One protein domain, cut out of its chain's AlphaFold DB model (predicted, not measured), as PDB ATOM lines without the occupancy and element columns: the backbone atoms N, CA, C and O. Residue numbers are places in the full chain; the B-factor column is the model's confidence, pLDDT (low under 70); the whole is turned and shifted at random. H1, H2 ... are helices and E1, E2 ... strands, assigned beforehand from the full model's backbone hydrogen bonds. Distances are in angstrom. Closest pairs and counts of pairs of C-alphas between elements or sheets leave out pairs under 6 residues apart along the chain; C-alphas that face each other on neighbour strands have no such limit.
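Overview. This is residues 121 to 281 of the 1014 residues of the protein "Inhibitor of nuclear factor kappa-B kinase subunit epsilon" of Symbiodinium microadriaticum (UniProt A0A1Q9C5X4). Two long helices, H2 and H4, lie side by side and run opposite ways, with the strand hairpin E1 and E2 packed along H2 and the short helix H1 beside one end of E1. In a second group H6 packs on both H3 and H5, each at a steep tilt, and the small strand pair E3 and E4 lies near H3; this group comes near H4 where H3 approaches Met 236, while H5 and H6 are apart from H4. The printed part has 161 residues with six named helices and four named strands, in the order H1, H2, E1, E2, E3, H3, E4, H4, H5, H6. The two sheets, E1 - E2 and E3 - E4, are each antiparallel, and the class is mostly helix. The whole is compact, with a radius of gyration of the C-alphas of 16.4 A and spans of 51 by 37 by 25 A.

Arrangement. E1, residues 171 to 176, and E2, residues 179 to 184, form an antiparallel hairpin at 149 degrees, with N 174 and O 181 2.8 A apart and N 183 and O 172 2.9 A apart, both within hydrogen-bond range. The closest C-alphas of E2 and H2, residues 139 to 158, are those of Trp 182 and Ala 148, 6.0 A apart. H1, residues 123 to 132, comes closest to E1 with the C-alphas of Leu 123 and Ile 171, 5.5 A apart. H2 and H4, residues 235 to 250, touch at a shallow tilt of 10 degrees, opposite ways; their closest C-alphas are those of His 146 and Val 245, 6.5 A apart. H1 and H4 are close but not clearly touching, with the C-alphas of Leu 127 and Thr 248 the closest at 6.8 A. H4 is also close but not clearly touching to H3, residues 211 to 219, at a steep tilt of 54 degrees; the C-alphas of Leu 213 and Met 236 are the closest at 7.3 A. H3 and H6, residues 270 to 278, touch at a steep tilt of 59 degrees, opposite ways, and their closest C-alphas are those of Pro 211 and Gly 277, 4.6 A apart. H6 and H5, residues 256 to 266, touch at a steep tilt of 57 degrees, opposite ways, with the C-alphas of Leu 262 and Phe 272 the closest at 5.7 A. H3 and H5 are apart. E3, residues 196 to 198, and E4, residues 229 to 231, are antiparallel neighbours at 137 degrees, with N 230 and O 197 2.8 A apart, within hydrogen-bond range. The closest C-alphas of H3 and E4 are those of Ala 216 and Val 230, 7.1 A apart. Every O i to N i+4 pair is within hydrogen-bond range in H1, H2, H3, H5 and H6; in H4 11 of 12 are.

Along the chain. H1 begins at C-alpha 123, at (174.011, 140.308, 153.574), and is 14.2 A long. H2 is the longest helix, at 27.7 A. E1 is 16.2 A and E2 16.8 A long. E3 is 7.0 A, H3 12.3 A and E4 6.7 A long. H4 begins at C-alpha 235, at (166.103, 141.363, 173.558), and is 22.9 A long. H5 is 15.6 A long, and H6, 11.9 A, ends at C-alpha 278, at (173.800, 157.246, 177.597).

Size, cuts and confidence. The two C-alphas farthest apart are those of Glu 178 and Asn 224, 51.4 A. The printed part has no cut. The links H2 to E1, E2 to E3 and E3 to H3 are long. The mean pLDDT of the printed part is 84.3; residue 178, residue 200, residues 220 to 228 and residues 279 to 281 are under 70.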
ATOM      1  N   GLU A 121     176.224 134.257 149.276       92.81
ATOM      2  CA  GLU A 121     176.693 135.621 149.568       92.81
ATOM      3  C   GLU A 121     176.185 136.088 150.937       92.81
ATOM      4  O   GLU A 121     175.101 135.671 151.369       92.81
ATOM      5  N   SER A 122     176.965 136.922 151.629       95.12
ATOM      6  CA  SER A 122     176.545 137.532 152.894       95.12
ATOM      7  C   SER A 122     175.607 138.717 152.650       95.12
ATOM      8  O   SER A 122     175.562 139.289 151.559       95.12
ATOM      9  N   LEU A 123     174.839 139.114 153.664       95.19
ATOM     10  CA  LEU A 123     174.011 140.308 153.574       95.19
ATOM     11  C   LEU A 123     174.892 141.550 153.413       95.19
ATOM     12  O   LEU A 123     174.515 142.441 152.663       95.19
ATOM     13  N   GLU A 124     176.069 141.588 154.041       94.19
ATOM     14  CA  GLU A 124     177.052 142.665 153.848       94.19
ATOM     15  C   GLU A 124     177.424 142.836 152.367       94.19
ATOM     16  O   GLU A 124     177.307 143.941 151.832       94.19
ATOM     17  N   ASP A 125     177.748 141.736 151.679       93.56
ATOM     18  CA  ASP A 125     178.067 141.749 150.245       93.56
ATOM     19  C   ASP A 125     176.879 142.235 149.411       93.56
ATOM     20  O   ASP A 125     177.035 143.057 148.507       93.56
ATOM     21  N   VAL A 126     175.664 141.776 149.734       93.38
ATOM     22  CA  VAL A 126     174.449 142.207 149.025       93.38
ATOM     23  C   VAL A 126     174.204 143.698 149.194       93.38
ATOM     24  O   VAL A 126     173.861 144.366 148.217       93.38
ATOM     25  N   LEU A 127     174.368 144.230 150.407       92.44
ATOM     26  CA  LEU A 127     174.215 145.658 150.672       92.44
ATOM     27  C   LEU A 127     175.267 146.467 149.910       92.44
ATOM     28  O   LEU A 127     174.908 147.445 149.253       92.44
ATOM     29  N   ALA A 128     176.528 146.030 149.927       90.94
ATOM     30  CA  ALA A 128     177.616 146.685 149.208       90.94
ATOM     31  C   ALA A 128     177.399 146.670 147.685       90.94
ATOM     32  O   ALA A 128     177.546 147.700 147.027       90.94
ATOM     33  N   ASN A 129     177.002 145.527 147.117       92.19
ATOM     34  CA  ASN A 129     176.713 145.381 145.687       92.19
ATOM     35  C   ASN A 129     175.553 146.284 145.268       92.19
ATOM     36  O   ASN A 129     175.683 147.071 144.336       92.19
ATOM     37  N   ARG A 130     174.449 146.250 146.017       90.88
ATOM     38  CA  ARG A 130     173.275 147.086 145.750       90.88
ATOM     39  C   ARG A 130     173.546 148.573 145.911       90.88
ATOM     40  O   ARG A 130     173.011 149.364 145.143       90.88
ATOM     41  N   CYS A 131     174.370 148.958 146.883       85.81
ATOM     42  CA  CYS A 131     174.793 150.344 147.036       85.81
ATOM     43  C   CYS A 131     175.594 150.816 145.815       85.81
ATOM     44  O   CYS A 131     175.339 151.909 145.322       85.81
ATOM     45  N   ARG A 132     176.524 149.993 145.306       89.12
ATOM     46  CA  ARG A 132     177.315 150.305 144.099       89.12
ATOM     47  C   ARG A 132     176.472 150.358 142.827       89.12
ATOM     48  O   ARG A 132     176.742 151.177 141.961       89.12
ATOM     49  N   GLU A 133     175.472 149.490 142.723       90.50
ATOM     50  CA  GLU A 133     174.524 149.442 141.601       90.50
ATOM     51  C   GLU A 133     173.417 150.506 141.692       90.50
ATOM     52  O   GLU A 133     172.566 150.562 140.807       90.50
ATOM     53  N   GLU A 134     173.361 151.284 142.781       83.62
ATOM     54  CA  GLU A 134     172.237 152.174 143.114       83.62
ATOM     55  C   GLU A 134     170.868 151.460 143.066       83.62
ATOM     56  O   GLU A 134     169.820 152.042 142.777       83.62
ATOM     57  N   ARG A 135     170.862 150.157 143.374       85.38
ATOM     58  CA  ARG A 135     169.705 149.275 143.209       85.38
ATOM     59  C   ARG A 135     169.109 148.882 144.548       85.38
ATOM     60  O   ARG A 135     169.657 148.074 145.292       85.38
ATOM     61  N   HIS A 136     167.916 149.375 144.838       83.12
ATOM     62  CA  HIS A 136     167.212 149.039 146.075       83.12
ATOM     63  C   HIS A 136     166.592 147.637 146.061       83.12
ATOM     64  O   HIS A 136     166.404 147.018 145.013       83.12
ATOM     65  N   PHE A 137     166.284 147.113 147.250       84.69
ATOM     66  CA  PHE A 137     165.448 145.923 147.372       84.69
ATOM     67  C   PHE A 137     164.006 146.252 146.986       84.69
ATOM     68  O   PHE A 137     163.455 147.281 147.378       84.69
ATOM     69  N   SER A 138     163.376 145.340 146.257       82.50
ATOM     70  CA  SER A 138     161.929 145.342 146.082       82.50
ATOM     71  C   SER A 138     161.223 145.043 147.410       82.50
ATOM     72  O   SER A 138     161.785 144.434 148.323       82.50
ATOM     73  N   LEU A 139     159.946 145.424 147.516       73.88
ATOM     74  CA  LEU A 139     159.146 145.131 148.710       73.88
ATOM     75  C   LEU A 139     159.028 143.629 148.990       73.88
ATOM     76  O   LEU A 139     158.933 143.236 150.149       73.88
ATOM     77  N   THR A 140     159.027 142.790 147.953       77.75
ATOM     78  CA  THR A 140     158.997 141.332 148.110       77.75
ATOM     79  C   THR A 140     160.302 140.828 148.717       77.75
ATOM     80  O   THR A 140     160.259 140.149 149.740       77.75
ATOM     81  N   GLU A 141     161.452 141.243 148.173       85.44
ATOM     82  CA  GLU A 141     162.769 140.865 148.703       85.44
ATOM     83  C   GLU A 141     162.958 141.343 150.152       85.44
ATOM     84  O   GLU A 141     163.430 140.580 150.995       85.44
ATOM     85  N   LEU A 142     162.540 142.578 150.471       86.19
ATOM     86  CA  LEU A 142     162.571 143.093 151.845       86.19
ATOM     87  C   LEU A 142     161.701 142.256 152.777       86.19
ATOM     88  O   LEU A 142     162.137 141.915 153.871       86.19
ATOM     89  N   ARG A 143     160.483 141.900 152.356       80.12
ATOM     90  CA  ARG A 143     159.583 141.083 153.181       80.12
ATOM     91  C   ARG A 143     160.158 139.700 153.442       80.12
ATOM     92  O   ARG A 143     160.061 139.240 154.573       80.12
ATOM     93  N   GLU A 144     160.751 139.057 152.442       83.94
ATOM     94  CA  GLU A 144     161.386 137.745 152.603       83.94
ATOM     95  C   GLU A 144     162.593 137.810 153.544       83.94
ATOM     96  O   GLU A 144     162.705 136.998 154.465       83.94
ATOM     97  N   LEU A 145     163.455 138.813 153.369       89.44
ATOM     98  CA  LEU A 145     164.620 139.026 154.222       89.44
ATOM     99  C   LEU A 145     164.218 139.378 155.662       89.44
ATOM    100  O   LEU A 145     164.692 138.748 156.602       89.44
ATOM    101  N   HIS A 146     163.306 140.333 155.857       90.31
ATOM    102  CA  HIS A 146     162.823 140.717 157.190       90.31
ATOM    103  C   HIS A 146     162.097 139.565 157.876       90.31
ATOM    104  O   HIS A 146     162.272 139.361 159.075       90.31
ATOM    105  N   TRP A 147     161.328 138.771 157.126       84.62
ATOM    106  CA  TRP A 147     160.705 137.565 157.658       84.62
ATOM    107  C   TRP A 147     161.749 136.558 158.142       84.62
ATOM    108  O   TRP A 147     161.579 135.989 159.220       84.62
ATOM    109  N   ALA A 148     162.839 136.365 157.397       88.12
ATOM    110  CA  ALA A 148     163.929 135.492 157.818       88.12
ATOM    111  C   ALA A 148     164.637 136.014 159.080       88.12
ATOM    112  O   ALA A 148     164.838 135.244 160.016       88.12
ATOM    113  N   LEU A 149     164.934 137.316 159.152       91.19
ATOM    114  CA  LEU A 149     165.564 137.943 160.323       91.19
ATOM    115  C   LEU A 149     164.702 137.823 161.588       91.19
ATOM    116  O   LEU A 149     165.203 137.477 162.656       91.19
ATOM    117  N   VAL A 150     163.392 138.056 161.469       88.38
ATOM    118  CA  VAL A 150     162.455 137.893 162.590       88.38
ATOM    119  C   VAL A 150     162.308 136.418 162.968       88.38
ATOM    120  O   VAL A 150     162.305 136.091 164.151       88.38
ATOM    121  N   SER A 151     162.230 135.514 161.988       87.12
ATOM    122  CA  SER A 151     162.118 134.070 162.247       87.12
ATOM    123  C   SER A 151     163.349 133.518 162.970       87.12
ATOM    124  O   SER A 151     163.213 132.713 163.889       87.12
ATOM    125  N   LEU A 152     164.535 133.999 162.599       89.75
ATOM    126  CA  LEU A 152     165.802 133.732 163.275       89.75
ATOM    127  C   LEU A 152     165.765 134.208 164.731       89.75
ATOM    128  O   LEU A 152     166.043 133.415 165.629       89.75
ATOM    129  N   ALA A 153     165.347 135.452 164.987       90.31
ATOM    130  CA  ALA A 153     165.227 135.967 166.351       90.31
ATOM    131  C   ALA A 153     164.234 135.146 167.193       90.31
ATOM    132  O   ALA A 153     164.531 134.777 168.328       90.31
ATOM    133  N   CYS A 154     163.086 134.777 166.615       87.38
ATOM    134  CA  CYS A 154     162.110 133.911 167.274       87.38
ATOM    135  C   CYS A 154     162.666 132.508 167.564       87.38
ATOM    136  O   CYS A 154     162.330 131.923 168.596       87.38
ATOM    137  N   GLN A 155     163.501 131.949 166.682       86.81
ATOM    138  CA  GLN A 155     164.150 130.658 166.916       86.81
ATOM    139  C   GLN A 155     165.126 130.727 168.096       86.81
ATOM    140  O   GLN A 155     165.092 129.829 168.942       86.81
ATOM    141  N   LEU A 156     165.960 131.769 168.160       90.44
ATOM    142  CA  LEU A 156     166.881 131.999 169.276       90.44
ATOM    143  C   LEU A 156     166.111 132.162 170.594       90.44
ATOM    144  O   LEU A 156     166.402 131.470 171.571       90.44
ATOM    145  N   GLU A 157     165.047 132.972 170.589       89.00
ATOM    146  CA  GLU A 157     164.174 133.173 171.751       89.00
ATOM    147  C   GLU A 157     163.540 131.869 172.234       89.00
ATOM    148  O   GLU A 157     163.588 131.546 173.422       89.00
ATOM    149  N   SER A 158     163.000 131.077 171.306       86.12
ATOM    150  CA  SER A 158     162.328 129.810 171.615       86.12
ATOM    151  C   SER A 158     163.266 128.773 172.237       86.12
ATOM    152  O   SER A 158     162.814 127.920 173.000       86.12
ATOM    153  N   HIS A 159     164.563 128.849 171.932       88.00
ATOM    154  CA  HIS A 159     165.596 127.994 172.518       88.00
ATOM    155  C   HIS A 159     166.275 128.606 173.744       88.00
ATOM    156  O   HIS A 159     167.129 127.946 174.345       88.00
ATOM    157  N   GLY A 160     165.917 129.839 174.114       90.88
ATOM    158  CA  GLY A 160     166.581 130.586 175.173       90.88
ATOM    159  C   GLY A 160     168.065 130.786 174.877       90.88
ATOM    160  O   GLY A 160     168.888 130.535 175.752       90.88
ATOM    161  N   VAL A 161     168.411 131.181 173.652       92.19
ATOM    162  CA  VAL A 161     169.784 131.471 173.211       92.19
ATOM    163  C   VAL A 161     169.898 132.955 172.867       92.19
ATOM    164  O   VAL A 161     168.973 133.532 172.302       92.19
ATOM    165  N   VAL A 162     171.027 133.563 173.223       93.12
ATOM    166  CA  VAL A 162     171.431 134.921 172.841       93.12
ATOM    167  C   VAL A 162     172.706 134.804 172.013       93.12
ATOM    168  O   VAL A 162     173.663 134.186 172.463       93.12
ATOM    169  N   HIS A 163     172.719 135.357 170.808       93.50
ATOM    170  CA  HIS A 163     173.808 135.249 169.844       93.50
ATOM    171  C   HIS A 163     174.917 136.287 170.057       93.50
ATOM    172  O   HIS A 163     176.086 135.969 169.864       93.50
ATOM    173  N   LEU A 164     174.561 137.521 170.442       90.19
ATOM    174  CA  LEU A 164     175.449 138.667 170.731       90.19
ATOM    175  C   LEU A 164     176.237 139.256 169.551       90.19
ATOM    176  O   LEU A 164     176.671 140.403 169.641       90.19
ATOM    177  N   ASP A 165     176.398 138.519 168.449       92.62
ATOM    178  CA  ASP A 165     177.121 138.995 167.258       92.62
ATOM    179  C   ASP A 165     176.288 138.913 165.964       92.62
ATOM    180  O   ASP A 165     176.759 138.469 164.917       92.62
ATOM    181  N   ILE A 166     175.004 139.286 166.030       95.06
ATOM    182  CA  ILE A 166     174.167 139.394 164.824       95.06
ATOM    183  C   ILE A 166     174.569 140.653 164.048       95.06
ATOM    184  O   ILE A 166     174.477 141.766 164.561       95.06
ATOM    185  N   LYS A 167     174.988 140.471 162.796       94.25
ATOM    186  CA  LYS A 167     175.427 141.531 161.878       94.25
ATOM    187  C   LYS A 167     175.310 141.061 160.421       94.25
ATOM    188  O   LYS A 167     175.245 139.847 160.205       94.25
ATOM    189  N   PRO A 168     175.321 141.957 159.416       95.25
ATOM    190  CA  PRO A 168     175.154 141.583 158.011       95.25
ATOM    191  C   PRO A 168     176.153 140.536 157.498       95.25
ATOM    192  O   PRO A 168     175.760 139.656 156.738       95.25
ATOM    193  N   SER A 169     177.411 140.561 157.945       93.38
ATOM    194  CA  SER A 169     178.413 139.552 157.557       93.38
ATOM    195  C   SER A 169     178.118 138.151 158.099       93.38
ATOM    196  O   SER A 169     178.523 137.162 157.492       93.38
ATOM    197  N   ASN A 170     177.339 138.049 159.182       95.25
ATOM    198  CA  ASN A 170     176.898 136.779 159.760       95.25
ATOM    199  C   ASN A 170     175.516 136.333 159.246       95.25
ATOM    200  O   ASN A 170     175.000 135.302 159.670       95.25
ATOM    201  N   ILE A 171     174.890 137.073 158.329       95.62
ATOM    202  CA  ILE A 171     173.615 136.694 157.710       95.62
ATOM    203  C   ILE A 171     173.908 136.291 156.270       95.62
ATOM    204  O   ILE A 171     174.218 137.136 155.440       95.62
ATOM    205  N   VAL A 172     173.813 135.004 155.959       95.19
ATOM    206  CA  VAL A 172     174.254 134.467 154.667       95.19
ATOM    207  C   VAL A 172     173.083 133.866 153.906       95.19
ATOM    208  O   VAL A 172     172.205 133.212 154.477       95.19
ATOM    209  N   ARG A 173     173.057 134.101 152.592       93.00
ATOM    210  CA  ARG A 173     172.051 133.543 151.694       93.00
ATOM    211  C   ARG A 173     172.461 132.152 151.232       93.00
ATOM    212  O   ARG A 173     173.531 131.970 150.660       93.00
ATOM    213  N   PHE A 174     171.566 131.191 151.396       91.75
ATOM    214  CA  PHE A 174     171.708 129.817 150.928       91.75
ATOM    215  C   PHE A 174     170.745 129.558 149.776       91.75
ATOM    216  O   PHE A 174     169.576 129.949 149.828       91.75
ATOM    217  N   LEU A 175     171.236 128.901 148.729       87.19
ATOM    218  CA  LEU A 175     170.455 128.553 147.544       87.19
ATOM    219  C   LEU A 175     170.084 127.070 147.606       87.19
ATOM    220  O   LEU A 175     170.954 126.212 147.746       87.19
ATOM    221  N   LYS A 176     168.789 126.758 147.507       76.81
ATOM    222  CA  LYS A 176     168.264 125.388 147.494       76.81
ATOM    223  C   LYS A 176     167.313 125.220 146.309       76.81
ATOM    224  O   LYS A 176     166.101 125.408 146.431       76.81
ATOM    225  N   GLY A 177     167.881 124.872 145.155       75.94
ATOM    226  CA  GLY A 177     167.168 124.914 143.876       75.94
ATOM    227  C   GLY A 177     166.794 126.355 143.524       75.94
ATOM    228  O   GLY A 177     167.626 127.248 143.641       75.94
ATOM    229  N   GLU A 178     165.533 126.590 143.163       69.81
ATOM    230  CA  GLU A 178     165.006 127.934 142.863       69.81
ATOM    231  C   GLU A 178     164.698 128.776 144.114       69.81
ATOM    232  O   GLU A 178     164.376 129.957 144.008       69.81
ATOM    233  N   ARG A 179     164.764 128.187 145.315       72.56
ATOM    234  CA  ARG A 179     164.463 128.892 146.566       72.56
ATOM    235  C   ARG A 179     165.737 129.418 147.210       72.56
ATOM    236  O   ARG A 179     166.736 128.703 147.289       72.56
ATOM    237  N   CYS A 180     165.679 130.634 147.742       82.38
ATOM    238  CA  CYS A 180     166.717 131.181 148.605       82.38
ATOM    239  C   CYS A 180     166.246 131.192 150.068       82.38
ATOM    240  O   CYS A 180     165.057 131.332 150.355       82.38
ATOM    241  N   GLN A 181     167.175 131.009 151.001       87.69
ATOM    242  CA  GLN A 181     166.917 131.133 152.433       87.69
ATOM    243  C   GLN A 181     168.073 131.875 153.094       87.69
ATOM    244  O   GLN A 181     169.233 131.536 152.880       87.69
ATOM    245  N   TRP A 182     167.760 132.867 153.919       92.25
ATOM    246  CA  TRP A 182     168.745 133.541 154.758       92.25
ATOM    247  C   TRP A 182     168.936 132.775 156.062       92.25
ATOM    248  O   TRP A 182     167.950 132.376 156.688       92.25
ATOM    249  N   LYS A 183     170.192 132.572 156.463       92.94
ATOM    250  CA  LYS A 183     170.548 131.895 157.710       92.94
ATOM    251  C   LYS A 183     171.628 132.655 158.469       92.94
ATOM    252  O   LYS A 183     172.478 133.303 157.861       92.94
ATOM    253  N   LEU A 184     171.596 132.533 159.792       94.62
ATOM    254  CA  LEU A 184     172.663 132.989 160.678       94.62
ATOM    255  C   LEU A 184     173.851 132.036 160.593       94.62
ATOM    256  O   LEU A 184     173.685 130.828 160.788       94.62
ATOM    257  N   VAL A 185     175.034 132.576 160.349       92.75
ATOM    258  CA  VAL A 185     176.305 131.870 160.499       92.75
ATOM    259  C   VAL A 185     177.025 132.372 161.751       92.75
ATOM    260  O   VAL A 185     176.726 133.453 162.247       92.75
ATOM    261  N   ASP A 186     177.988 131.580 162.218       90.94
ATOM    262  CA  ASP A 186     178.879 131.890 163.344       90.94
ATOM    263  C   ASP A 186     178.236 131.911 164.744       90.94
ATOM    264  O   ASP A 186     177.914 132.955 165.294       90.94
ATOM    265  N   LEU A 187     178.133 130.734 165.369       91.62
ATOM    266  CA  LEU A 187     177.582 130.570 166.721       91.62
ATOM    267  C   LEU A 187     178.631 130.689 167.839       91.62
ATOM    268  O   LEU A 187     178.336 130.348 168.983       91.62
ATOM    269  N   ASP A 188     179.848 131.153 167.546       90.06
ATOM    270  CA  ASP A 188     180.960 131.129 168.506       90.06
ATOM    271  C   ASP A 188     180.683 131.967 169.764       90.06
ATOM    272  O   ASP A 188     181.168 131.635 170.845       90.06
ATOM    273  N   CYS A 189     179.882 133.030 169.631       87.44
ATOM    274  CA  CYS A 189     179.522 133.952 170.715       87.44
ATOM    275  C   CYS A 189     178.182 133.609 171.383       87.44
ATOM    276  O   CYS A 189     177.788 134.272 172.344       87.44
ATOM    277  N   ALA A 190     177.459 132.618 170.858       91.62
ATOM    278  CA  ALA A 190     176.103 132.333 171.289       91.62
ATOM    279  C   ALA A 190     176.091 131.665 172.667       91.62
ATOM    280  O   ALA A 190     176.860 130.755 172.944       91.62
ATOM    281  N   VAL A 191     175.201 132.096 173.547       90.44
ATOM    282  CA  VAL A 191     175.130 131.628 174.933       90.44
ATOM    283  C   VAL A 191     173.682 131.477 175.366       90.44
ATOM    284  O   VAL A 191     172.764 132.036 174.767       90.44
ATOM    285  N   ARG A 192     173.437 130.719 176.436       89.81
ATOM    286  CA  ARG A 192     172.075 130.565 176.959       89.81
ATOM    287  C   ARG A 192     171.596 131.855 177.625       89.81
ATOM    288  O   ARG A 192     172.291 132.449 178.446       89.81
ATOM    289  N   ALA A 193     170.375 132.258 177.302       88.50
ATOM    290  CA  ALA A 193     169.699 133.392 177.909       88.50
ATOM    291  C   ALA A 193     169.538 133.192 179.422       88.50
ATOM    292  O   ALA A 193     169.329 132.078 179.906       88.50
ATOM    293  N   GLY A 194     169.623 134.287 180.176       82.94
ATOM    294  CA  GLY A 194     169.535 134.262 181.636       82.94
ATOM    295  C   GLY A 194     170.808 133.791 182.347       82.94
ATOM    296  O   GLY A 194     170.861 133.864 183.573       82.94
ATOM    297  N   VAL A 195     171.839 133.356 181.614       79.88
ATOM    298  CA  VAL A 195     173.156 133.065 182.191       79.88
ATOM    299  C   VAL A 195     173.916 134.370 182.403       79.88
ATOM    300  O   VAL A 195     173.945 135.252 181.543       79.88
ATOM    301  N   ALA A 196     174.516 134.488 183.582       81.25
ATOM    302  CA  ALA A 196     175.468 135.536 183.894       81.25
ATOM    303  C   ALA A 196     176.808 135.220 183.217       81.25
ATOM    304  O   ALA A 196     177.458 134.242 183.579       81.25
ATOM    305  N   VAL A 197     177.224 136.047 182.260       77.00
ATOM    306  CA  VAL A 197     178.525 135.913 181.585       77.00
ATOM    307  C   VAL A 197     179.440 137.070 181.954       77.00
ATOM    308  O   VAL A 197     178.976 138.175 182.242       77.00
ATOM    309  N   ARG A 198     180.750 136.835 181.936       77.25
ATOM    310  CA  ARG A 198     181.735 137.912 182.039       77.25
ATOM    311  C   ARG A 198     181.990 138.503 180.662       77.25
ATOM    312  O   ARG A 198     182.051 137.766 179.685       77.25
ATOM    313  N   TYR A 199     182.226 139.810 180.588       70.50
ATOM    314  CA  TYR A 199     182.491 140.460 179.301       70.50
ATOM    315  C   TYR A 199     183.728 139.936 178.577       70.50
ATOM    316  O   TYR A 199     183.750 139.952 177.358       70.50
ATOM    317  N   GLY A 200     184.747 139.471 179.305       66.69
ATOM    318  CA  GLY A 200     185.930 138.866 178.683       66.69
ATOM    319  C   GLY A 200     185.653 137.533 177.993       66.69
ATOM    320  O   GLY A 200     186.418 137.141 177.118       66.69
ATOM    321  N   ASP A 201     184.565 136.867 178.382       70.00
ATOM    322  CA  ASP A 201     184.190 135.543 177.895       70.00
ATOM    323  C   ASP A 201     183.254 135.636 176.668       70.00
ATOM    324  O   ASP A 201     182.923 134.614 176.076       70.00
ATOM    325  N   VAL A 202     182.830 136.844 176.264       71.94
ATOM    326  CA  VAL A 202     181.961 137.073 175.098       71.94
ATOM    327  C   VAL A 202     182.547 138.114 174.151       71.94
ATOM    328  O   VAL A 202     183.035 139.163 174.561       71.94
ATOM    329  N   THR A 203     182.463 137.842 172.853       74.88
ATOM    330  CA  THR A 203     182.850 138.780 171.794       74.88
ATOM    331  C   THR A 203     181.618 139.371 171.119       74.88
ATOM    332  O   THR A 203     180.587 138.719 170.994       74.88
ATOM    333  N   PHE A 204     181.722 140.628 170.700       81.38
ATOM    334  CA  PHE A 204     180.647 141.370 170.048       81.38
ATOM    335  C   PHE A 204     181.234 142.388 169.073       81.38
ATOM    336  O   PHE A 204     182.365 142.854 169.241       81.38
ATOM    337  N   THR A 205     180.443 142.783 168.080       89.12
ATOM    338  CA  THR A 205     180.788 143.857 167.143       89.12
ATOM    339  C   THR A 205     180.154 145.173 167.619       89.12
ATOM    340  O   THR A 205     178.926 145.291 167.562       89.12
ATOM    341  N   PRO A 206     180.928 146.181 168.088       90.50
ATOM    342  CA  PRO A 206     180.370 147.348 168.782       90.50
ATOM    343  C   PRO A 206     179.249 148.095 168.033       90.50
ATOM    344  O   PRO A 206     178.243 148.387 168.677       90.50
ATOM    345  N   PRO A 207     179.320 148.337 166.705       91.00
ATOM    346  CA  PRO A 207     178.215 148.939 165.946       91.00
ATOM    347  C   PRO A 207     176.852 148.241 166.064       91.00
ATOM    348  O   PRO A 207     175.832 148.886 165.848       91.00
ATOM    349  N   TYR A 208     176.809 146.955 166.413       92.50
ATOM    350  CA  TYR A 208     175.573 146.173 166.535       92.50
ATOM    351  C   TYR A 208     175.204 145.872 167.995       92.50
ATOM    352  O   TYR A 208     174.197 145.211 168.246       92.50
ATOM    353  N   MET A 209     175.988 146.362 168.962       90.50
ATOM    354  CA  MET A 209     175.743 146.162 170.390       90.50
ATOM    355  C   MET A 209     174.470 146.888 170.852       90.50
ATOM    356  O   MET A 209     174.220 148.028 170.468       90.50
ATOM    357  N   ALA A 210     173.697 146.252 171.738       89.38
ATOM    358  CA  ALA A 210     172.535 146.868 172.375       89.38
ATOM    359  C   ALA A 210     172.929 147.929 173.436       89.38
ATOM    360  O   ALA A 210     173.862 147.699 174.214       89.38
ATOM    361  N   PRO A 211     172.201 149.059 173.563       87.94
ATOM    362  CA  PRO A 211     172.505 150.122 174.529       87.94
ATOM    363  C   PRO A 211     172.573 149.659 175.989       87.94
ATOM    364  O   PRO A 211     173.373 150.157 176.780       87.94
ATOM    365  N   GLU A 212     171.718 148.718 176.387       84.75
ATOM    366  CA  GLU A 212     171.720 148.125 177.725       84.75
ATOM    367  C   GLU A 212     172.968 147.292 178.009       84.75
ATOM    368  O   GLU A 212     173.454 147.324 179.141       84.75
ATOM    369  N   LEU A 213     173.509 146.615 176.994       86.25
ATOM    370  CA  LEU A 213     174.760 145.875 177.099       86.25
ATOM    371  C   LEU A 213     175.935 146.858 177.198       86.25
ATOM    372  O   LEU A 213     176.761 146.737 178.096       86.25
ATOM    373  N   ALA A 214     175.933 147.923 176.391       87.06
ATOM    374  CA  ALA A 214     176.930 148.992 176.482       87.06
ATOM    375  C   ALA A 214     176.954 149.661 177.874       87.06
ATOM    376  O   ALA A 214     178.016 149.819 178.474       87.06
ATOM    377  N   ARG A 215     175.785 149.989 178.450       84.81
ATOM    378  CA  ARG A 215     175.691 150.538 179.820       84.81
ATOM    379  C   ARG A 215     176.242 149.583 180.870       84.81
ATOM    380  O   ARG A 215     176.950 150.013 181.780       84.81
ATOM    381  N   ALA A 216     175.890 148.303 180.774       81.25
ATOM    382  CA  ALA A 216     176.366 147.307 181.721       81.25
ATOM    383  C   ALA A 216     177.892 147.121 181.618       81.25
ATOM    384  O   ALA A 216     178.540 146.944 182.647       81.25
ATOM    385  N   TYR A 217     178.466 147.239 180.414       79.88
ATOM    386  CA  TYR A 217     179.909 147.168 180.178       79.88
ATOM    387  C   TYR A 217     180.634 148.327 180.860       79.88
ATOM    388  O   TYR A 217     181.584 148.127 181.615       79.88
ATOM    389  N   LEU A 218     180.128 149.546 180.672       79.50
ATOM    390  CA  LEU A 218     180.722 150.750 181.253       79.50
ATOM    391  C   LEU A 218     180.611 150.791 182.776       79.50
ATOM    392  O   LEU A 218     181.555 151.210 183.442       79.50
ATOM    393  N   LYS A 219     179.478 150.342 183.335       75.75
ATOM    394  CA  LYS A 219     179.250 150.318 184.788       75.75
ATOM    395  C   LYS A 219     180.248 149.419 185.515       75.75
ATOM    396  O   LYS A 219     180.572 149.676 186.670       75.75
ATOM    397  N   ALA A 220     180.727 148.376 184.849       66.56
ATOM    398  CA  ALA A 220     181.725 147.487 185.410       66.56
ATOM    399  C   ALA A 220     183.145 148.094 185.428       66.56
ATOM    400  O   ALA A 220     183.993 147.580 186.149       66.56
ATOM    401  N   GLY A 221     183.387 149.202 184.715       58.62
ATOM    402  CA  GLY A 221     184.654 149.942 184.686       58.62
ATOM    403  C   GLY A 221     185.705 149.341 183.733       58.62
ATOM    404  O   GLY A 221     185.796 148.116 183.618       58.62
ATOM    405  N   PRO A 222     186.539 150.156 183.052       50.19
ATOM    406  CA  PRO A 222     187.657 149.645 182.254       50.19
ATOM    407  C   PRO A 222     188.622 148.855 183.157       50.19
ATOM    408  O   PRO A 222     189.130 149.403 184.128       50.19
ATOM    409  N   GLY A 223     188.825 147.563 182.881       56.16
ATOM    410  CA  GLY A 223     189.649 146.646 183.691       56.16
ATOM    411  C   GLY A 223     188.849 145.689 184.588       56.16
ATOM    412  O   GLY A 223     189.155 144.504 184.633       56.16
ATOM    413  N   ASN A 224     187.755 146.150 185.204       52.69
ATOM    414  CA  ASN A 224     186.852 145.308 186.011       52.69
ATOM    415  C   ASN A 224     185.658 144.755 185.209       52.69
ATOM    416  O   ASN A 224     185.016 143.788 185.630       52.69
ATOM    417  N   ALA A 225     185.391 145.304 184.015       52.66
ATOM    418  CA  ALA A 225     184.397 144.793 183.069       52.66
ATOM    419  C   ALA A 225     184.601 143.316 182.734       52.66
ATOM    420  O   ALA A 225     183.635 142.560 182.679       52.66
ATOM    421  N   GLN A 226     185.851 142.865 182.640       55.62
ATOM    422  CA  GLN A 226     186.187 141.456 182.433       55.62
ATOM    423  C   GLN A 226     185.740 140.523 183.568       55.62
ATOM    424  O   GLN A 226     185.667 139.319 183.347       55.62
ATOM    425  N   HIS A 227     185.404 141.041 184.751       58.06
ATOM    426  CA  HIS A 227     185.040 140.236 185.920       58.06
ATOM    427  C   HIS A 227     183.590 140.416 186.377       58.06
ATOM    428  O   HIS A 227     183.097 139.591 187.145       58.06
ATOM    429  N   CYS A 228     182.888 141.449 185.903       63.47
ATOM    430  CA  CYS A 228     181.513 141.715 186.313       63.47
ATOM    431  C   CYS A 228     180.515 140.869 185.498       63.47
ATOM    432  O   CYS A 228     180.479 140.995 184.270       63.47
ATOM    433  N   PRO A 229     179.701 140.015 186.147       73.62
ATOM    434  CA  PRO A 229     178.717 139.197 185.458       73.62
ATOM    435  C   PRO A 229     177.551 140.036 184.923       73.62
ATOM    436  O   PRO A 229     176.953 140.831 185.651       73.62
ATOM    437  N   VAL A 230     177.168 139.794 183.671       79.69
ATOM    438  CA  VAL A 230     175.987 140.387 183.038       79.69
ATOM    439  C   VAL A 230     175.020 139.301 182.617       79.69
ATOM    440  O   VAL A 230     175.392 138.327 181.969       79.69
ATOM    441  N   VAL A 231     173.761 139.480 183.011       85.12
ATOM    442  CA  VAL A 231     172.667 138.590 182.627       85.12
ATOM    443  C   VAL A 231     172.214 138.969 181.227       85.12
ATOM    444  O   VAL A 231     171.692 140.064 181.010       85.12
ATOM    445  N   LEU A 232     172.415 138.055 180.287       88.38
ATOM    446  CA  LEU A 232     172.065 138.284 178.894       88.38
ATOM    447  C   LEU A 232     170.596 137.981 178.630       88.38
ATOM    448  O   LEU A 232     170.023 137.024 179.163       88.38
ATOM    449  N   ALA A 233     170.002 138.800 177.770       88.25
ATOM    450  CA  ALA A 233     168.613 138.688 177.366       88.25
ATOM    451  C   ALA A 233     168.514 138.642 175.844       88.25
ATOM    452  O   ALA A 233     169.223 139.365 175.150       88.25
ATOM    453  N   VAL A 234     167.569 137.855 175.331       88.75
ATOM    454  CA  VAL A 234     167.319 137.724 173.885       88.75
ATOM    455  C   VAL A 234     166.929 139.065 173.248       88.75
ATOM    456  O   VAL A 234     167.177 139.301 172.072       88.75
ATOM    457  N   SER A 235     166.387 140.004 174.032       87.31
ATOM    458  CA  SER A 235     166.103 141.363 173.558       87.31
ATOM    459  C   SER A 235     167.342 142.114 173.060       87.31
ATOM    460  O   SER A 235     167.198 143.017 172.242       87.31
ATOM    461  N   MET A 236     168.541 141.738 173.516       89.50
ATOM    462  CA  MET A 236     169.794 142.328 173.043       89.50
ATOM    463  C   MET A 236     170.044 141.988 171.566       89.50
ATOM    464  O   MET A 236     170.470 142.856 170.813       89.50
ATOM    465  N   ASP A 237     169.693 140.779 171.121       92.88
ATOM    466  CA  ASP A 237     169.785 140.383 169.709       92.88
ATOM    467  C   ASP A 237     168.734 141.087 168.841       92.88
ATOM    468  O   ASP A 237     168.984 141.389 167.673       92.88
ATOM    469  N   LEU A 238     167.554 141.391 169.401       91.62
ATOM    470  CA  LEU A 238     166.512 142.137 168.683       91.62
ATOM    471  C   LEU A 238     166.979 143.542 168.287       91.62
ATOM    472  O   LEU A 238     166.581 144.038 167.232       91.62
ATOM    473  N   TRP A 239     167.840 144.168 169.093       90.19
ATOM    474  CA  TRP A 239     168.486 145.423 168.720       90.19
ATOM    475  C   TRP A 239     169.339 145.252 167.460       90.19
ATOM    476  O   TRP A 239     169.148 145.973 166.481       90.19
ATOM    477  N   SER A 240     170.233 144.263 167.456       92.81
ATOM    478  CA  SER A 240     171.128 143.976 166.334       92.81
ATOM    479  C   SER A 240     170.355 143.621 165.055       92.81
ATOM    480  O   SER A 240     170.688 144.104 163.971       92.81
ATOM    481  N   VAL A 241     169.260 142.859 165.181       94.00
ATOM    482  CA  VAL A 241     168.314 142.591 164.084       94.00
ATOM    483  C   VAL A 241     167.683 143.883 163.565       94.00
ATOM    484  O   VAL A 241     167.598 144.070 162.353       94.00
ATOM    485  N   GLY A 242     167.278 144.794 164.453       88.81
ATOM    486  CA  GLY A 242     166.739 146.103 164.081       88.81
ATOM    487  C   GLY A 242     167.728 146.945 163.272       88.81
ATOM    488  O   GLY A 242     167.345 147.510 162.247       88.81
ATOM    489  N   ILE A 243     169.004 146.970 163.673       88.19
ATOM    490  CA  ILE A 243     170.070 147.630 162.905       88.19
ATOM    491  C   ILE A 243     170.198 146.990 161.517       88.19
ATOM    492  O   ILE A 243     170.127 147.708 160.523       88.19
ATOM    493  N   CYS A 244     170.266 145.656 161.424       92.62
ATOM    494  CA  CYS A 244     170.339 144.955 160.135       92.62
ATOM    495  C   CYS A 244     169.134 145.273 159.232       92.62
ATOM    496  O   CYS A 244     169.300 145.541 158.045       92.62
ATOM    497  N   VAL A 245     167.914 145.295 159.783       89.50
ATOM    498  CA  VAL A 245     166.693 145.660 159.044       89.50
ATOM    499  C   VAL A 245     166.808 147.070 158.471       89.50
ATOM    500  O   VAL A 245     166.519 147.272 157.292       89.50
ATOM    501  N   LEU A 246     167.261 148.045 159.256       82.69
ATOM    502  CA  LEU A 246     167.442 149.401 158.749       82.69
ATOM    503  C   LEU A 246     168.547 149.463 157.682       82.69
ATOM    504  O   LEU A 246     168.362 150.121 156.661       82.69
ATOM    505  N   GLU A 247     169.646 148.727 157.841       87.62
ATOM    506  CA  GLU A 247     170.717 148.652 156.838       87.62
ATOM    507  C   GLU A 247     170.219 148.089 155.498       87.62
ATOM    508  O   GLU A 247     170.651 148.562 154.452       87.62
ATOM    509  N   THR A 248     169.225 147.191 155.483       87.19
ATOM    510  CA  THR A 248     168.576 146.752 154.224       87.19
ATOM    511  C   THR A 248     167.758 147.845 153.549       87.19
ATOM    512  O   THR A 248     167.661 147.887 152.324       87.19
ATOM    513  N   VAL A 249     167.191 148.758 154.338       80.06
ATOM    514  CA  VAL A 249     166.442 149.907 153.826       80.06
ATOM    515  C   VAL A 249     167.389 150.987 153.332       80.06
ATOM    516  O   VAL A 249     167.049 151.656 152.362       80.06
ATOM    517  N   PHE A 250     168.557 151.147 153.964       78.50
ATOM    518  CA  PHE A 250     169.530 152.209 153.697       78.50
ATOM    519  C   PHE A 250     170.686 151.817 152.780       78.50
ATOM    520  O   PHE A 250     171.284 152.695 152.168       78.50
ATOM    521  N   LEU A 251     170.953 150.528 152.593       82.88
ATOM    522  CA  LEU A 251     172.119 150.018 151.863       82.88
ATOM    523  C   LEU A 251     173.459 150.571 152.385       82.88
ATOM    524  O   LEU A 251     174.422 150.669 151.637       82.88
ATOM    525  N   SER A 252     173.517 150.972 153.656       77.62
ATOM    526  CA  SER A 252     174.696 151.581 154.277       77.62
ATOM    527  C   SER A 252     174.791 151.165 155.733       77.62
ATOM    528  O   SER A 252     173.759 151.148 156.407       77.62
ATOM    529  N   SER A 253     176.002 150.918 156.233       81.75
ATOM    530  CA  SER A 253     176.211 150.647 157.655       81.75
ATOM    531  C   SER A 253     175.833 151.856 158.508       81.75
ATOM    532  O   SER A 253     176.327 152.959 158.281       81.75
ATOM    533  N   LEU A 254     174.966 151.665 159.501       78.56
ATOM    534  CA  LEU A 254     174.384 152.794 160.230       78.56
ATOM    535  C   LEU A 254     175.329 153.388 161.266       78.56
ATOM    536  O   LEU A 254     175.518 154.599 161.324       78.56
ATOM    537  N   LEU A 255     175.896 152.531 162.113       85.50
ATOM    538  CA  LEU A 255     176.661 152.961 163.283       85.50
ATOM    539  C   LEU A 255     178.176 152.844 163.077       85.50
ATOM    540  O   LEU A 255     178.938 153.370 163.887       85.50
ATOM    541  N   THR A 256     178.620 152.215 161.985       87.06
ATOM    542  CA  THR A 256     180.041 151.971 161.695       87.06
ATOM    543  C   THR A 256     180.837 153.265 161.552       87.06
ATOM    544  O   THR A 256     181.874 153.399 162.195       87.06
ATOM    545  N   ASP A 257     180.345 154.255 160.803       83.12
ATOM    546  CA  ASP A 257     181.062 155.528 160.627       83.12
ATOM    547  C   ASP A 257     181.253 156.264 161.955       83.12
ATOM    548  O   ASP A 257     182.345 156.752 162.268       83.12
ATOM    549  N   ARG A 258     180.194 156.300 162.775       83.69
ATOM    550  CA  ARG A 258     180.232 156.911 164.105       83.69
ATOM    551  C   ARG A 258     181.174 156.152 165.033       83.69
ATOM    552  O   ARG A 258     181.970 156.775 165.732       83.69
ATOM    553  N   TYR A 259     181.129 154.823 165.011       88.94
ATOM    554  CA  TYR A 259     182.052 153.975 165.755       88.94
ATOM    555  C   TYR A 259     183.508 154.250 165.371       88.94
ATOM    556  O   TYR A 259     184.320 154.544 166.246       88.94
ATOM    557  N   LEU A 260     183.835 154.255 164.078       89.44
ATOM    558  CA  LEU A 260     185.188 154.534 163.592       89.44
ATOM    559  C   LEU A 260     185.639 155.964 163.919       89.44
ATOM    560  O   LEU A 260     186.812 156.187 164.220       89.44
ATOM    561  N   GLN A 261     184.735 156.946 163.875       87.06
ATOM    562  CA  GLN A 261     185.021 158.320 164.291       87.06
ATOM    563  C   GLN A 261     185.434 158.389 165.770       87.06
ATOM    564  O   GLN A 261     186.481 158.956 166.076       87.06
ATOM    565  N   LEU A 262     184.647 157.799 166.674       88.06
ATOM    566  CA  LEU A 262     184.916 157.842 168.117       88.06
ATOM    567  C   LEU A 262     186.106 156.950 168.509       88.06
ATOM    568  O   LEU A 262     186.938 157.347 169.325       88.06
ATOM    569  N   LYS A 263     186.264 155.793 167.857       89.69
ATOM    570  CA  LYS A 263     187.413 154.900 168.053       89.69
ATOM    571  C   LYS A 263     188.729 155.567 167.665       89.69
ATOM    572  O   LYS A 263     189.704 155.443 168.396       89.69
ATOM    573  N   ARG A 264     188.769 156.316 166.554       90.25
ATOM    574  CA  ARG A 264     189.971 157.073 166.146       90.25
ATOM    575  C   ARG A 264     190.377 158.138 167.164       90.25
ATOM    576  O   ARG A 264     191.559 158.435 167.269       90.25
ATOM    577  N   ARG A 265     189.421 158.693 167.914       84.75
ATOM    578  CA  ARG A 265     189.677 159.745 168.905       84.75
ATOM    579  C   ARG A 265     190.327 159.226 170.186       84.75
ATOM    580  O   ARG A 265     191.162 159.916 170.756       84.75
ATOM    581  N   THR A 266     189.938 158.037 170.644       82.31
ATOM    582  CA  THR A 266     190.362 157.488 171.950       82.31
ATOM    583  C   THR A 266     191.181 156.204 171.861       82.31
ATOM    584  O   THR A 266     191.675 155.731 172.881       82.31
ATOM    585  N   GLY A 267     191.321 155.616 170.672       82.38
ATOM    586  CA  GLY A 267     192.024 154.351 170.456       82.38
ATOM    587  C   GLY A 267     191.271 153.110 170.952       82.38
ATOM    588  O   GLY A 267     191.799 152.007 170.842       82.38
ATOM    589  N   GLY A 268     190.046 153.249 171.470       84.94
ATOM    590  CA  GLY A 268     189.277 152.146 172.050       84.94
ATOM    591  C   GLY A 268     187.765 152.321 171.936       84.94
ATOM    592  O   GLY A 268     187.264 153.343 171.473       84.94
ATOM    593  N   ASP A 269     187.020 151.304 172.371       87.44
ATOM    594  CA  ASP A 269     185.567 151.236 172.156       87.44
ATOM    595  C   ASP A 269     184.759 152.022 173.206       87.44
ATOM    596  O   ASP A 269     183.611 152.391 172.962       87.44
ATOM    597  N   ASN A 270     185.357 152.323 174.367       85.69
ATOM    598  CA  ASN A 270     184.679 152.892 175.543       85.69
ATOM    599  C   ASN A 270     183.883 154.165 175.243       85.69
ATOM    600  O   ASN A 270     182.832 154.402 175.832       85.69
ATOM    601  N   GLU A 271     184.394 155.007 174.352       86.88
ATOM    602  CA  GLU A 271     183.763 156.279 174.022       86.88
ATOM    603  C   GLU A 271     182.483 156.092 173.202       86.88
ATOM    604  O   GLU A 271     181.452 156.697 173.498       86.88
ATOM    605  N   PHE A 272     182.537 155.190 172.219       88.69
ATOM    606  CA  PHE A 272     181.368 154.793 171.447       88.69
ATOM    607  C   PHE A 272     180.339 154.095 172.332       88.69
ATOM    608  O   PHE A 272     179.157 154.418 172.264       88.69
ATOM    609  N   LEU A 273     180.784 153.187 173.206       87.81
ATOM    610  CA  LEU A 273     179.899 152.506 174.145       87.81
ATOM    611  C   LEU A 273     179.220 153.494 175.098       87.81
ATOM    612  O   LEU A 273     178.039 153.326 175.395       87.81
ATOM    613  N   ARG A 274     179.931 154.538 175.551       87.50
ATOM    614  CA  ARG A 274     179.357 155.604 176.387       87.50
ATOM    615  C   ARG A 274     178.269 156.361 175.645       87.50
ATOM    616  O   ARG A 274     177.150 156.442 176.145       87.50
ATOM    617  N   TRP A 275     178.570 156.818 174.433       86.25
ATOM    618  CA  TRP A 275     177.595 157.478 173.566       86.25
ATOM    619  C   TRP A 275     176.349 156.605 173.338       86.25
ATOM    620  O   TRP A 275     175.224 157.052 173.558       86.25
ATOM    621  N   LEU A 276     176.549 155.332 172.991       86.69
ATOM    622  CA  LEU A 276     175.476 154.369 172.752       86.69
ATOM    623  C   LEU A 276     174.640 154.095 174.016       86.69
ATOM    624  O   LEU A 276     173.417 153.968 173.946       86.69
ATOM    625  N   GLY A 277     175.288 153.986 175.177       82.81
ATOM    626  CA  GLY A 277     174.646 153.659 176.445       82.81
ATOM    627  C   GLY A 277     173.863 154.817 177.073       82.81
ATOM    628  O   GLY A 277     172.817 154.574 177.684       82.81
ATOM    629  N   GLU A 278     174.344 156.053 176.931       76.88
ATOM    630  CA  GLU A 278     173.800 157.246 177.597       76.88
ATOM    631  C   GLU A 278     172.764 158.001 176.738       76.88
ATOM    632  O   GLU A 278     171.793 158.525 177.288       76.88
ATOM    633  N   GLU A 279     172.878 157.980 175.402       61.38
ATOM    634  CA  GLU A 279     172.041 158.785 174.495       61.38
ATOM    635  C   GLU A 279     171.213 157.966 173.475       61.38
ATOM    636  O   GLU A 279     171.330 158.164 172.264       61.38
ATOM    637  N   PRO A 280     170.269 157.096 173.891       51.41
ATOM    638  CA  PRO A 280     169.491 156.293 172.939       51.41
ATOM    639  C   PRO A 280     168.569 157.117 172.012       51.41
ATOM    640  O   PRO A 280     168.075 156.587 171.024       51.41
ATOM    641  N   GLY A 281     168.324 158.404 172.308       50.34
ATOM    642  CA  GLY A 281     167.547 159.320 171.454       50.34
ATOM    643  C   GLY A 281     168.350 160.002 170.335       50.34
ATOM    644  O   GLY A 281     167.765 160.728 169.533       50.34
TER     645      GLY A 281